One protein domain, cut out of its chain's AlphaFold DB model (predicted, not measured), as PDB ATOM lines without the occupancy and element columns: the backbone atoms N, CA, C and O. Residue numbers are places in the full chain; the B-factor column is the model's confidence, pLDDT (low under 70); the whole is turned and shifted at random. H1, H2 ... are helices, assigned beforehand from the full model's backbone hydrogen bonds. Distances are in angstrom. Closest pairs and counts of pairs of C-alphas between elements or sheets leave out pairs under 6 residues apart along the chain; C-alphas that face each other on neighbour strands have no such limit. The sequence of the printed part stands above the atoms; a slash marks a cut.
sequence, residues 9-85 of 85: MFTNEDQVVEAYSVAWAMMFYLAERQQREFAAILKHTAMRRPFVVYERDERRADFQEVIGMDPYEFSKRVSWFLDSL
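AT A GLANCE: This is residues 9 to 85 of the 85 residues of the protein "Protein containing DUF1570" of Rhodopirellula maiorica SM1 (UniProt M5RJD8). Four helices form two pairs set side by side: H4 crosses H1 almost at a right angle, and H2 and H3 make a helical hairpin. The chain joins the pairs by tight links, with a corner from H1 into H2 and a turn from H3 into H4, while the far end of the hairpin, residues 46 to 58, sticks out, of which 56 to 58 belong to H3. The printed part has 77 residues with four named helices, H1, H2, H3 and H4 in that order, and no named strand; the class is all helix. It is only just compact, close to loose, with a radius of gyration of the C-alphas of 13.3 A, and its C-alphas span 35 by 31 by 18 A.

IN THESE COORDINATES: The printed part begins at Met 9, and residues 9 to 15 come before the first named helix. H1, residues 16 to 33, is the longest helix, 25.6 A from first to last C-alpha, starting with C-alpha 16 at (178.457, 254.495, 244.581). H2, residues 35 to 47, measures 18.6 A and ends with C-alpha 47 at (176.048, 259.302, 271.479). H3, residues 56 to 67, measures 16.2 A. H4, residues 71 to 83, measures 18.4 A and ends with C-alpha 83 at (182.309, 273.876, 241.618).

HOW THE PARTS SIT: H1 and H2 only just touch, with 3 pairs of C-alphas within 8 A, and only at the corner by their link; the closest C-alphas, those of Leu 30 and Phe 38, are 5.6 A apart. They run opposite ways at a steep tilt of 58 degrees. H2 and H3 are a helical hairpin, running opposite ways at a steep tilt of 41 degrees. They touch through residues 37 to 41 of H2 and 63 to 67 of H3, the closest C-alphas being those of Glu 37 and Ile 67, 5.2 A apart. H3 and H4 only just touch, with 3 pairs of C-alphas within 8 A; the closest, those of Gln 64 and Pro 71, are 6.5 A apart. They run the same way at a steep tilt of 69 degrees, only just short of about perpendicular. H4 touches H1 with residues 78 to 82, about perpendicular at 87 degrees; the closest C-alphas, those of Met 26 and Val 78, are 6.2 A apart. The helix packing is mostly crossed: helices that touch stand at wide angles. H1 and H3 are apart, and so are H2 and H4. In H1, H2, H3 and H4 every O i to N i+4 pair is within hydrogen-bond range.

THE WHOLE: The two C-alphas farthest apart, those of Phe 51 and Ser 84, are 37.9 A from each other. The printed part has no cut and ends at Leu 85, the chain's last residue. The links from H1 to H2 and from H3 to H4 are tight, the link from H2 to H3 is short with 8 residues, and no link is long. The mean pLDDT of the printed part is 92.3, and no printed residue is under 70.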
ATOM      1  N   MET A   9     171.954 256.826 246.210       90.25
ATOM      2  CA  MET A   9     173.249 256.815 245.514       90.25
ATOM      3  C   MET A   9     174.203 255.740 246.046       90.25
ATOM      4  O   MET A   9     175.040 255.247 245.300       90.25
ATOM      5  N   PHE A  10     174.083 255.362 247.321       91.19
ATOM      6  CA  PHE A  10     174.904 254.307 247.919       91.19
ATOM      7  C   PHE A  10     174.413 252.908 247.538       91.19
ATOM      8  O   PHE A  10     175.193 251.961 247.554       91.19
ATOM      9  N   THR A  11     173.132 252.777 247.184       92.62
ATOM     10  CA  THR A  11     172.534 251.516 246.716       92.62
ATOM     11  C   THR A  11     172.640 251.300 245.207       92.62
ATOM     12  O   THR A  11     172.324 250.213 244.730       92.62
ATOM     13  N   ASN A  12     173.070 252.315 244.453       93.62
ATOM     14  CA  ASN A  12     173.236 252.242 243.008       93.62
ATOM     15  C   ASN A  12     174.715 252.026 242.650       93.62
ATOM     16  O   ASN A  12     175.552 252.888 242.916       93.62
ATOM     17  N   GLU A  13     175.027 250.894 242.016       94.44
ATOM     18  CA  GLU A  13     176.393 250.521 241.620       94.44
ATOM     19  C   GLU A  13     177.056 251.565 240.711       94.44
ATOM     20  O   GLU A  13     178.240 251.856 240.879       94.44
ATOM     21  N   ASP A  14     176.290 252.202 239.823       96.00
ATOM     22  CA  ASP A  14     176.811 253.217 238.902       96.00
ATOM     23  C   ASP A  14     177.136 254.545 239.610       96.00
ATOM     24  O   ASP A  14     177.895 255.363 239.091       96.00
ATOM     25  N   GLN A  15     176.567 254.779 240.799       92.00
ATOM     26  CA  GLN A  15     176.676 256.048 241.531       92.00
ATOM     27  C   GLN A  15     177.466 255.933 242.835       92.00
ATOM     28  O   GLN A  15     177.786 256.956 243.438       92.00
ATOM     29  N   VAL A  16     177.824 254.724 243.273       94.19
ATOM     30  CA  VAL A  16     178.457 254.495 244.581       94.19
ATOM     31  C   VAL A  16     179.773 255.265 244.736       94.19
ATOM     32  O   VAL A  16     180.041 255.843 245.790       94.19
ATOM     33  N   VAL A  17     180.577 255.342 243.671       94.19
ATOM     34  CA  VAL A  17     181.844 256.093 243.669       94.19
ATOM     35  C   VAL A  17     181.586 257.586 243.864       94.19
ATOM     36  O   VAL A  17     182.248 258.232 244.679       94.19
ATOM     37  N   GLU A  18     180.598 258.135 243.160       90.69
ATOM     38  CA  GLU A  18     180.188 259.530 243.306       90.69
ATOM     39  C   GLU A  18     179.618 259.795 244.707       90.69
ATOM     40  O   GLU A  18     179.980 260.788 245.338       90.69
ATOM     41  N   ALA A  19     178.815 258.873 245.247       91.44
ATOM     42  CA  ALA A  19     178.223 258.976 246.579       91.44
ATOM     43  C   ALA A  19     179.293 259.179 247.661       91.44
ATOM     44  O   ALA A  19     179.219 260.126 248.451       91.44
ATOM     45  N   TYR A  20     180.328 258.334 247.665       92.94
ATOM     46  CA  TYR A  20     181.443 258.468 248.602       92.94
ATOM     47  C   TYR A  20     182.293 259.707 248.331       92.94
ATOM     48  O   TYR A  20     182.755 260.342 249.281       92.94
ATOM     49  N   SER A  21     182.478 260.082 247.064       91.94
ATOM     50  CA  SER A  21     183.239 261.281 246.699       91.94
ATOM     51  C   SER A  21     182.575 262.545 247.253       91.94
ATOM     52  O   SER A  21     183.231 263.364 247.897       91.94
ATOM     53  N   VAL A  22     181.253 262.669 247.099       89.94
ATOM     54  CA  VAL A  22     180.507 263.804 247.653       89.94
ATOM     55  C   VAL A  22     180.422 263.737 249.178       89.94
ATOM     56  O   VAL A  22     180.532 264.772 249.835       89.94
ATOM     57  N   ALA A  23     180.280 262.548 249.772       92.56
ATOM     58  CA  ALA A  23     180.315 262.401 251.226       92.56
ATOM     59  C   ALA A  23     181.643 262.915 251.808       92.56
ATOM     60  O   ALA A  23     181.634 263.673 252.775       92.56
ATOM     61  N   TRP A  24     182.780 262.591 251.186       93.25
ATOM     62  CA  TRP A  24     184.080 263.135 251.585       93.25
ATOM     63  C   TRP A  24     184.172 264.649 251.407       93.25
ATOM     64  O   TRP A  24     184.643 265.337 252.313       93.25
ATOM     65  N   ALA A  25     183.681 265.182 250.288       92.06
ATOM     66  CA  ALA A  25     183.649 266.623 250.059       92.06
ATOM     67  C   ALA A  25     182.810 267.367 251.107       92.06
ATOM     68  O   ALA A  25     183.212 268.424 251.587       92.06
ATOM     69  N   MET A  26     181.675 266.794 251.516       92.19
ATOM     70  CA  MET A  26     180.848 267.309 252.604       92.19
ATOM     71  C   MET A  26     181.617 267.345 253.931       92.19
ATOM     72  O   MET A  26     181.585 268.361 254.626       92.19
ATOM     73  N   MET A  27     182.324 266.265 254.276       93.88
ATOM     74  CA  MET A  27     183.138 266.205 255.497       93.88
ATOM     75  C   MET A  27     184.248 267.259 255.479       93.88
ATOM     76  O   MET A  27     184.457 267.952 256.472       93.88
ATOM     77  N   PHE A  28     184.917 267.426 254.335       94.44
ATOM     78  CA  PHE A  28     185.936 268.454 254.147       94.44
ATOM     79  C   PHE A  28     185.355 269.869 254.270       94.44
ATOM     80  O   PHE A  28     185.882 270.692 255.014       94.44
ATOM     81  N   TYR A  29     184.226 270.146 253.608       94.00
ATOM     82  CA  TYR A  29     183.541 271.436 253.693       94.00
ATOM     83  C   TYR A  29     183.197 271.805 255.140       94.00
ATOM     84  O   TYR A  29     183.459 272.927 255.574       94.00
ATOM     85  N   LEU A  30     182.640 270.859 255.900       94.56
ATOM     86  CA  LEU A  30     182.311 271.050 257.312       94.56
ATOM     87  C   LEU A  30     183.568 271.303 258.156       94.56
ATOM     88  O   LEU A  30     183.583 272.236 258.960       94.56
ATOM     89  N   ALA A  31     184.637 270.537 257.935       95.56
ATOM     90  CA  ALA A  31     185.907 270.708 258.636       95.56
ATOM     91  C   ALA A  31     186.584 272.065 258.359       95.56
ATOM     92  O   ALA A  31     187.230 272.617 259.247       95.56
ATOM     93  N   GLU A  32     186.418 272.629 257.164       94.25
ATOM     94  CA  GLU A  32     187.012 273.919 256.792       94.25
ATOM     95  C   GLU A  32     186.133 275.120 257.166       94.25
ATOM     96  O   GLU A  32     186.631 276.169 257.573       94.25
ATOM     97  N   ARG A  33     184.809 275.003 257.003       92.69
ATOM     98  CA  ARG A  33     183.886 276.151 257.056       92.69
ATOM     99  C   ARG A  33     182.997 276.183 258.296       92.69
ATOM    100  O   ARG A  33     182.494 277.254 258.627       92.69
ATOM    101  N   GLN A  34     182.776 275.045 258.954       93.94
ATOM    102  CA  GLN A  34     181.803 274.878 260.044       93.94
ATOM    103  C   GLN A  34     182.346 273.946 261.142       93.94
ATOM    104  O   GLN A  34     181.711 272.975 261.544       93.94
ATOM    105  N   GLN A  35     183.562 274.218 261.623       96.44
ATOM    106  CA  GLN A  35     184.294 273.339 262.548       96.44
ATOM    107  C   GLN A  35     183.532 272.999 263.834       96.44
ATOM    108  O   GLN A  35     183.637 271.882 264.344       96.44
ATOM    109  N   ARG A  36     182.782 273.962 264.385       96.94
ATOM    110  CA  ARG A  36     182.051 273.777 265.647       96.94
ATOM    111  C   ARG A  36     180.863 272.848 265.449       96.94
ATOM    112  O   ARG A  36     180.688 271.905 266.214       96.94
ATOM    113  N   GLU A  37     180.093 273.099 264.403       96.62
ATOM    114  CA  GLU A  37     178.938 272.315 263.988       96.62
ATOM    115  C   GLU A  37     179.379 270.910 263.565       96.62
ATOM    116  O   GLU A  37     178.757 269.917 263.936       96.62
ATOM    117  N   PHE A  38     180.525 270.807 262.887       96.38
ATOM    118  CA  PHE A  38     181.133 269.535 262.523       96.38
ATOM    119  C   PHE A  38     181.504 268.697 263.753       96.38
ATOM    120  O   PHE A  38     181.142 267.525 263.855       96.38
ATOM    121  N   ALA A  39     182.169 269.300 264.741       97.69
ATOM    122  CA  ALA A  39     182.459 268.620 265.999       97.69
ATOM    123  C   ALA A  39     181.172 268.218 266.741       97.69
ATOM    124  O   ALA A  39     181.101 267.132 267.325       97.69
ATOM    125  N   ALA A  40     180.142 269.068 266.701       97.19
ATOM    126  CA  ALA A  40     178.861 268.800 267.336       97.19
ATOM    127  C   ALA A  40     178.125 267.615 266.688       97.19
ATOM    128  O   ALA A  40     177.657 266.743 267.419       97.19
ATOM    129  N   ILE A  41     178.080 267.514 265.352       95.12
ATOM    130  CA  ILE A  41     177.372 266.412 264.674       95.12
ATOM    131  C   ILE A  41     178.100 265.078 264.854       95.12
ATOM    132  O   ILE A  41     177.460 264.037 265.018       95.12
ATOM    133  N   LEU A  42     179.435 265.097 264.922       95.38
ATOM    134  CA  LEU A  42     180.231 263.914 265.256       95.38
ATOM    135  C   LEU A  42     179.972 263.454 266.693       95.38
ATOM    136  O   LEU A  42     179.763 262.263 266.931       95.38
ATOM    137  N   LYS A  43     179.925 264.391 267.649       96.94
ATOM    138  CA  LYS A  43     179.579 264.086 269.042       96.94
ATOM    139  C   LYS A  43     178.157 263.539 269.155       96.94
ATOM    140  O   LYS A  43     177.956 262.547 269.849       96.94
ATOM    141  N   HIS A  44     177.195 264.153 268.469       94.88
ATOM    142  CA  HIS A  44     175.808 263.688 268.419       94.88
ATOM    143  C   HIS A  44     175.728 262.252 267.902       94.88
ATOM    144  O   HIS A  44     175.196 261.375 268.577       94.88
ATOM    145  N   THR A  45     176.373 261.984 266.765       92.06
ATOM    146  CA  THR A  45     176.426 260.647 266.159       92.06
ATOM    147  C   THR A  45     177.060 259.615 267.094       92.06
ATOM    148  O   THR A  45     176.548 258.505 267.207       92.06
ATOM    149  N   ALA A  46     178.127 259.978 267.816       94.12
ATOM    150  CA  ALA A  46     178.801 259.090 268.765       94.12
ATOM    151  C   ALA A  46     177.952 258.735 270.003       94.12
ATOM    152  O   ALA A  46     178.196 257.708 270.632       94.12
ATOM    153  N   MET A  47     176.967 259.564 270.362       94.31
ATOM    154  CA  MET A  47     176.048 259.302 271.479       94.31
ATOM    155  C   MET A  47     174.852 258.430 271.079       94.31
ATOM    156  O   MET A  47     174.125 257.955 271.957       94.31
ATOM    157  N   ARG A  48     174.625 258.210 269.778       93.44
ATOM    158  CA  ARG A  48     173.507 257.386 269.306       93.44
ATOM    159  C   ARG A  48     173.684 255.940 269.761       93.44
ATOM    160  O   ARG A  48     174.787 255.393 269.784       93.44
ATOM    161  N   ARG A  49     172.568 255.293 270.105       93.19
ATOM    162  CA  ARG A  49     172.574 253.886 270.514       93.19
ATOM    163  C   ARG A  49     173.052 253.012 269.343       93.19
ATOM    164  O   ARG A  49     172.505 253.134 268.246       93.19
ATOM    165  N   PRO A  50     174.031 252.115 269.554       92.00
ATOM    166  CA  PRO A  50     174.513 251.246 268.491       92.00
ATOM    167  C   PRO A  50     173.429 250.247 268.064       92.00
ATOM    168  O   PRO A  50     172.605 249.828 268.880       92.00
ATOM    169  N   PHE A  51     173.467 249.849 266.789       90.75
ATOM    170  CA  PHE A  51     172.562 248.860 266.178       90.75
ATOM    171  C   PHE A  51     171.072 249.239 266.194       90.75
ATOM    172  O   PHE A  51     170.208 248.366 266.161       90.75
ATOM    173  N   VAL A  52     170.764 250.537 266.224       93.44
ATOM    174  CA  VAL A  52     169.407 251.059 266.028       93.44
ATOM    175  C   VAL A  52     169.305 251.666 264.634       93.44
ATOM    176  O   VAL A  52     170.218 252.376 264.199       93.44
ATOM    177  N   VAL A  53     168.204 251.374 263.937       91.25
ATOM    178  CA  VAL A  53     167.900 251.979 262.634       91.25
ATOM    179  C   VAL A  53     167.880 253.498 262.795       91.25
ATOM    180  O   VAL A  53     167.306 254.012 263.748       91.25
ATOM    181  N   TYR A  54     168.583 254.206 261.911       90.62
ATOM    182  CA  TYR A  54     168.598 255.665 261.890       90.62
ATOM    183  C   TYR A  54     167.660 256.144 260.792       90.62
ATOM    184  O   TYR A  54     168.039 256.164 259.614       90.62
ATOM    185  N   GLU A  55     166.431 256.472 261.168       91.44
ATOM    186  CA  GLU A  55     165.417 256.811 260.184       91.44
ATOM    187  C   GLU A  55     165.789 258.091 259.437       91.44
ATOM    188  O   GLU A  55     166.496 258.975 259.930       91.44
ATOM    189  N   ARG A  56     165.318 258.190 258.196       89.69
ATOM    190  CA  ARG A  56     165.582 259.342 257.328       89.69
ATOM    191  C   ARG A  56     165.199 260.669 257.983       89.69
ATOM    192  O   ARG A  56     165.954 261.635 257.894       89.69
ATOM    193  N   ASP A  57     164.030 260.728 258.607       90.56
ATOM    194  CA  ASP A  57     163.531 261.972 259.194       90.56
ATOM    195  C   ASP A  57     164.300 262.347 260.464       90.56
ATOM    196  O   ASP A  57     164.574 263.527 260.672       90.56
ATOM    197  N   GLU A  58     164.756 261.357 261.240       91.88
ATOM    198  CA  GLU A  58     165.660 261.574 262.376       91.88
ATOM    199  C   GLU A  58     166.997 262.152 261.899       91.88
ATOM    200  O   GLU A  58     167.443 263.173 262.412       91.88
ATOM    201  N   ARG A  59     167.597 261.573 260.844       91.19
ATOM    202  CA  ARG A  59     168.841 262.079 260.234       91.19
ATOM    203  C   ARG A  59     168.746 263.544 259.849       91.19
ATOM    204  O   ARG A  59     169.667 264.321 260.092       91.19
ATOM    205  N   ARG A  60     167.636 263.911 259.211       92.12
ATOM    206  CA  ARG A  60     167.387 265.282 258.768       92.12
ATOM    207  C   ARG A  60     167.184 266.227 259.942       92.12
ATOM    208  O   ARG A  60     167.753 267.314 259.915       92.12
ATOM    209  N   ALA A  61     166.383 265.825 260.927       92.88
ATOM    210  CA  ALA A  61     166.097 266.633 262.104       92.88
ATOM    211  C   ALA A  61     167.374 266.901 262.908       92.88
ATOM    212  O   ALA A  61     167.703 268.059 263.146       92.88
ATOM    213  N   ASP A  62     168.142 265.852 263.202       93.69
ATOM    214  CA  ASP A  62     169.404 265.940 263.936       93.69
ATOM    215  C   ASP A  62     170.418 266.820 263.194       93.69
ATOM    216  O   ASP A  62     171.057 267.692 263.781       93.69
ATOM    217  N   PHE A  63     170.557 266.637 261.877       94.19
ATOM    218  CA  PHE A  63     171.452 267.473 261.083       94.19
ATOM    219  C   PHE A  63     171.012 268.936 261.097       94.19
ATOM    220  O   PHE A  63     171.842 269.819 261.294       94.19
ATOM    221  N   GLN A  64     169.720 269.207 260.921       95.06
ATOM    222  CA  GLN A  64     169.204 270.570 260.934       95.06
ATOM    223  C   GLN A  64     169.377 271.240 262.300       95.06
ATOM    224  O   GLN A  64     169.738 272.415 262.352       95.06
ATOM    225  N   GLU A  65     169.152 270.509 263.389       95.44
ATOM    226  CA  GLU A  65     169.337 271.001 264.754       95.44
ATOM    227  C   GLU A  65     170.806 271.328 265.039       95.44
ATOM    228  O   GLU A  65     171.114 272.393 265.574       95.44
ATOM    229  N   VAL A  66     171.726 270.444 264.642       95.81
ATOM    230  CA  VAL A  66     173.147 270.572 264.984       95.81
ATOM    231  C   VAL A  66     173.908 271.510 264.044       95.81
ATOM    232  O   VAL A  66     174.734 272.301 264.498       95.81
ATOM    233  N   ILE A  67     173.651 271.427 262.739       93.88
ATOM    234  CA  ILE A  67     174.301 272.265 261.718       93.88
ATOM    235  C   ILE A  67     173.613 273.634 261.604       93.88
ATOM    236  O   ILE A  67     174.189 274.584 261.073       93.88
ATOM    237  N   GLY A  68     172.383 273.760 262.114       93.50
ATOM    238  CA  GLY A  68     171.610 275.001 262.072       93.50
ATOM    239  C   GLY A  68     171.114 275.354 260.669       93.50
ATOM    240  O   GLY A  68     170.902 276.528 260.362       93.50
ATOM    241  N   MET A  69     170.973 274.358 259.789       91.94
ATOM    242  CA  MET A  69     170.603 274.554 258.390       91.94
ATOM    243  C   MET A  69     169.780 273.396 257.854       91.94
ATOM    244  O   MET A  69     170.072 272.236 258.130       91.94
ATOM    245  N   ASP A  70     168.798 273.715 257.017       90.75
ATOM    246  CA  ASP A  70     168.090 272.694 256.257       90.75
ATOM    247  C   ASP A  70     169.071 271.896 255.352       90.75
ATOM    248  O   ASP A  70     169.899 272.501 254.655       90.75
ATOM    249  N   PRO A  71     168.994 270.549 255.327       89.56
ATOM    250  CA  PRO A  71     169.898 269.706 254.539       89.56
ATOM    251  C   PRO A  71     169.930 270.005 253.032       89.56
ATOM    252  O   PRO A  71     170.948 269.771 252.378       89.56
ATOM    253  N   TYR A  72     168.838 270.518 252.459       88.75
ATOM    254  CA  TYR A  72     168.787 270.884 251.045       88.75
ATOM    255  C   TYR A  72     169.514 272.206 250.774       88.75
ATOM    256  O   TYR A  72     170.247 272.318 249.792       88.75
ATOM    257  N   GLU A  73     169.400 273.195 251.659       90.75
ATOM    258  CA  GLU A  73     170.227 274.406 251.557       90.75
ATOM    259  C   GLU A  73     171.713 274.100 251.778       90.75
ATOM    260  O   GLU A  73     172.581 274.636 251.082       90.75
ATOM    261  N   PHE A  74     172.017 273.174 252.686       91.38
ATOM    262  CA  PHE A  74     173.376 272.685 252.879       91.38
ATOM    263  C   PHE A  74     173.930 272.009 251.612       91.38
ATOM    264  O   PHE A  74     175.065 272.286 251.214       91.38
ATOM    265  N   SER A  75     173.135 271.184 250.919       89.62
ATOM    266  CA  SER A  75     173.597 270.502 249.703       89.62
ATOM    267  C   SER A  75     173.951 271.460 248.568       89.62
ATOM    268  O   SER A  75     174.931 271.227 247.859       89.62
ATOM    269  N   LYS A  76     173.235 272.584 248.439       90.88
ATOM    270  CA  LYS A  76     173.601 273.654 247.497       90.88
ATOM    271  C   LYS A  76     174.968 274.253 247.816       90.88
ATOM    272  O   LYS A  76     175.762 274.468 246.906       90.88
ATOM    273  N   ARG A  77     175.265 274.497 249.098       91.50
ATOM    274  CA  ARG A  77     176.560 275.059 249.521       91.50
ATOM    275  C   ARG A  77     177.720 274.122 249.217       91.50
ATOM    276  O   ARG A  77     178.757 274.591 248.757       91.50
ATOM    277  N   VAL A  78     177.541 272.822 249.447       89.31
ATOM    278  CA  VAL A  78     178.551 271.814 249.100       89.31
ATOM    279  C   VAL A  78     178.748 271.743 247.585       89.31
ATOM    280  O   VAL A  78     179.888 271.707 247.139       89.31
ATOM    281  N   SER A  79     177.670 271.802 246.794       88.44
ATOM    282  CA  SER A  79     177.764 271.854 245.327       88.44
ATOM    283  C   SER A  79     178.581 273.057 244.857       88.44
ATOM    284  O   SER A  79     179.540 272.888 244.119       88.44
ATOM    285  N   TRP A  80     178.273 274.263 245.344       89.88
ATOM    286  CA  TRP A  80     179.034 275.462 244.976       89.88
ATOM    287  C   TRP A  80     180.487 275.415 245.428       89.88
ATOM    288  O   TRP A  80     181.360 275.945 244.749       89.88
ATOM    289  N   PHE A  81     180.753 274.809 246.584       87.25
ATOM    290  CA  PHE A  81     182.116 274.596 247.038       87.25
ATOM    291  C   PHE A  81     182.877 273.675 246.076       87.25
ATOM    292  O   PHE A  81     183.974 274.034 245.663       87.25
ATOM    293  N   LEU A  82     182.280 272.550 245.679       84.06
ATOM    294  CA  LEU A  82     182.858 271.628 244.702       84.06
ATOM    295  C   LEU A  82     183.104 272.290 243.341       84.06
ATOM    296  O   LEU A  82     184.166 272.088 242.768       84.06
ATOM    297  N   ASP A  83     182.172 273.122 242.874       86.81
ATOM    298  CA  ASP A  83     182.309 273.876 241.618       86.81
ATOM    299  C   ASP A  83     183.409 274.955 241.681       86.81
ATOM    300  O   ASP A  83     183.826 275.479 240.649       86.81
ATOM    301  N   SER A  84     183.846 275.335 242.887       84.06
ATOM    302  CA  SER A  84     184.866 276.368 243.113       84.06
ATOM    303  C   SER A  84     186.293 275.833 243.290       84.06
ATOM    304  O   SER A  84     187.211 276.645 243.437       84.06
ATOM    305  N   LEU A  85     186.466 274.506 243.327       74.00
ATOM    306  CA  LEU A  85     187.767 273.825 243.406       74.00
ATOM    307  C   LEU A  85     188.436 273.742 242.028       74.00
ATOM    308  O   LEU A  85     189.679 273.887 241.998       74.00
TER     309      LEU A  85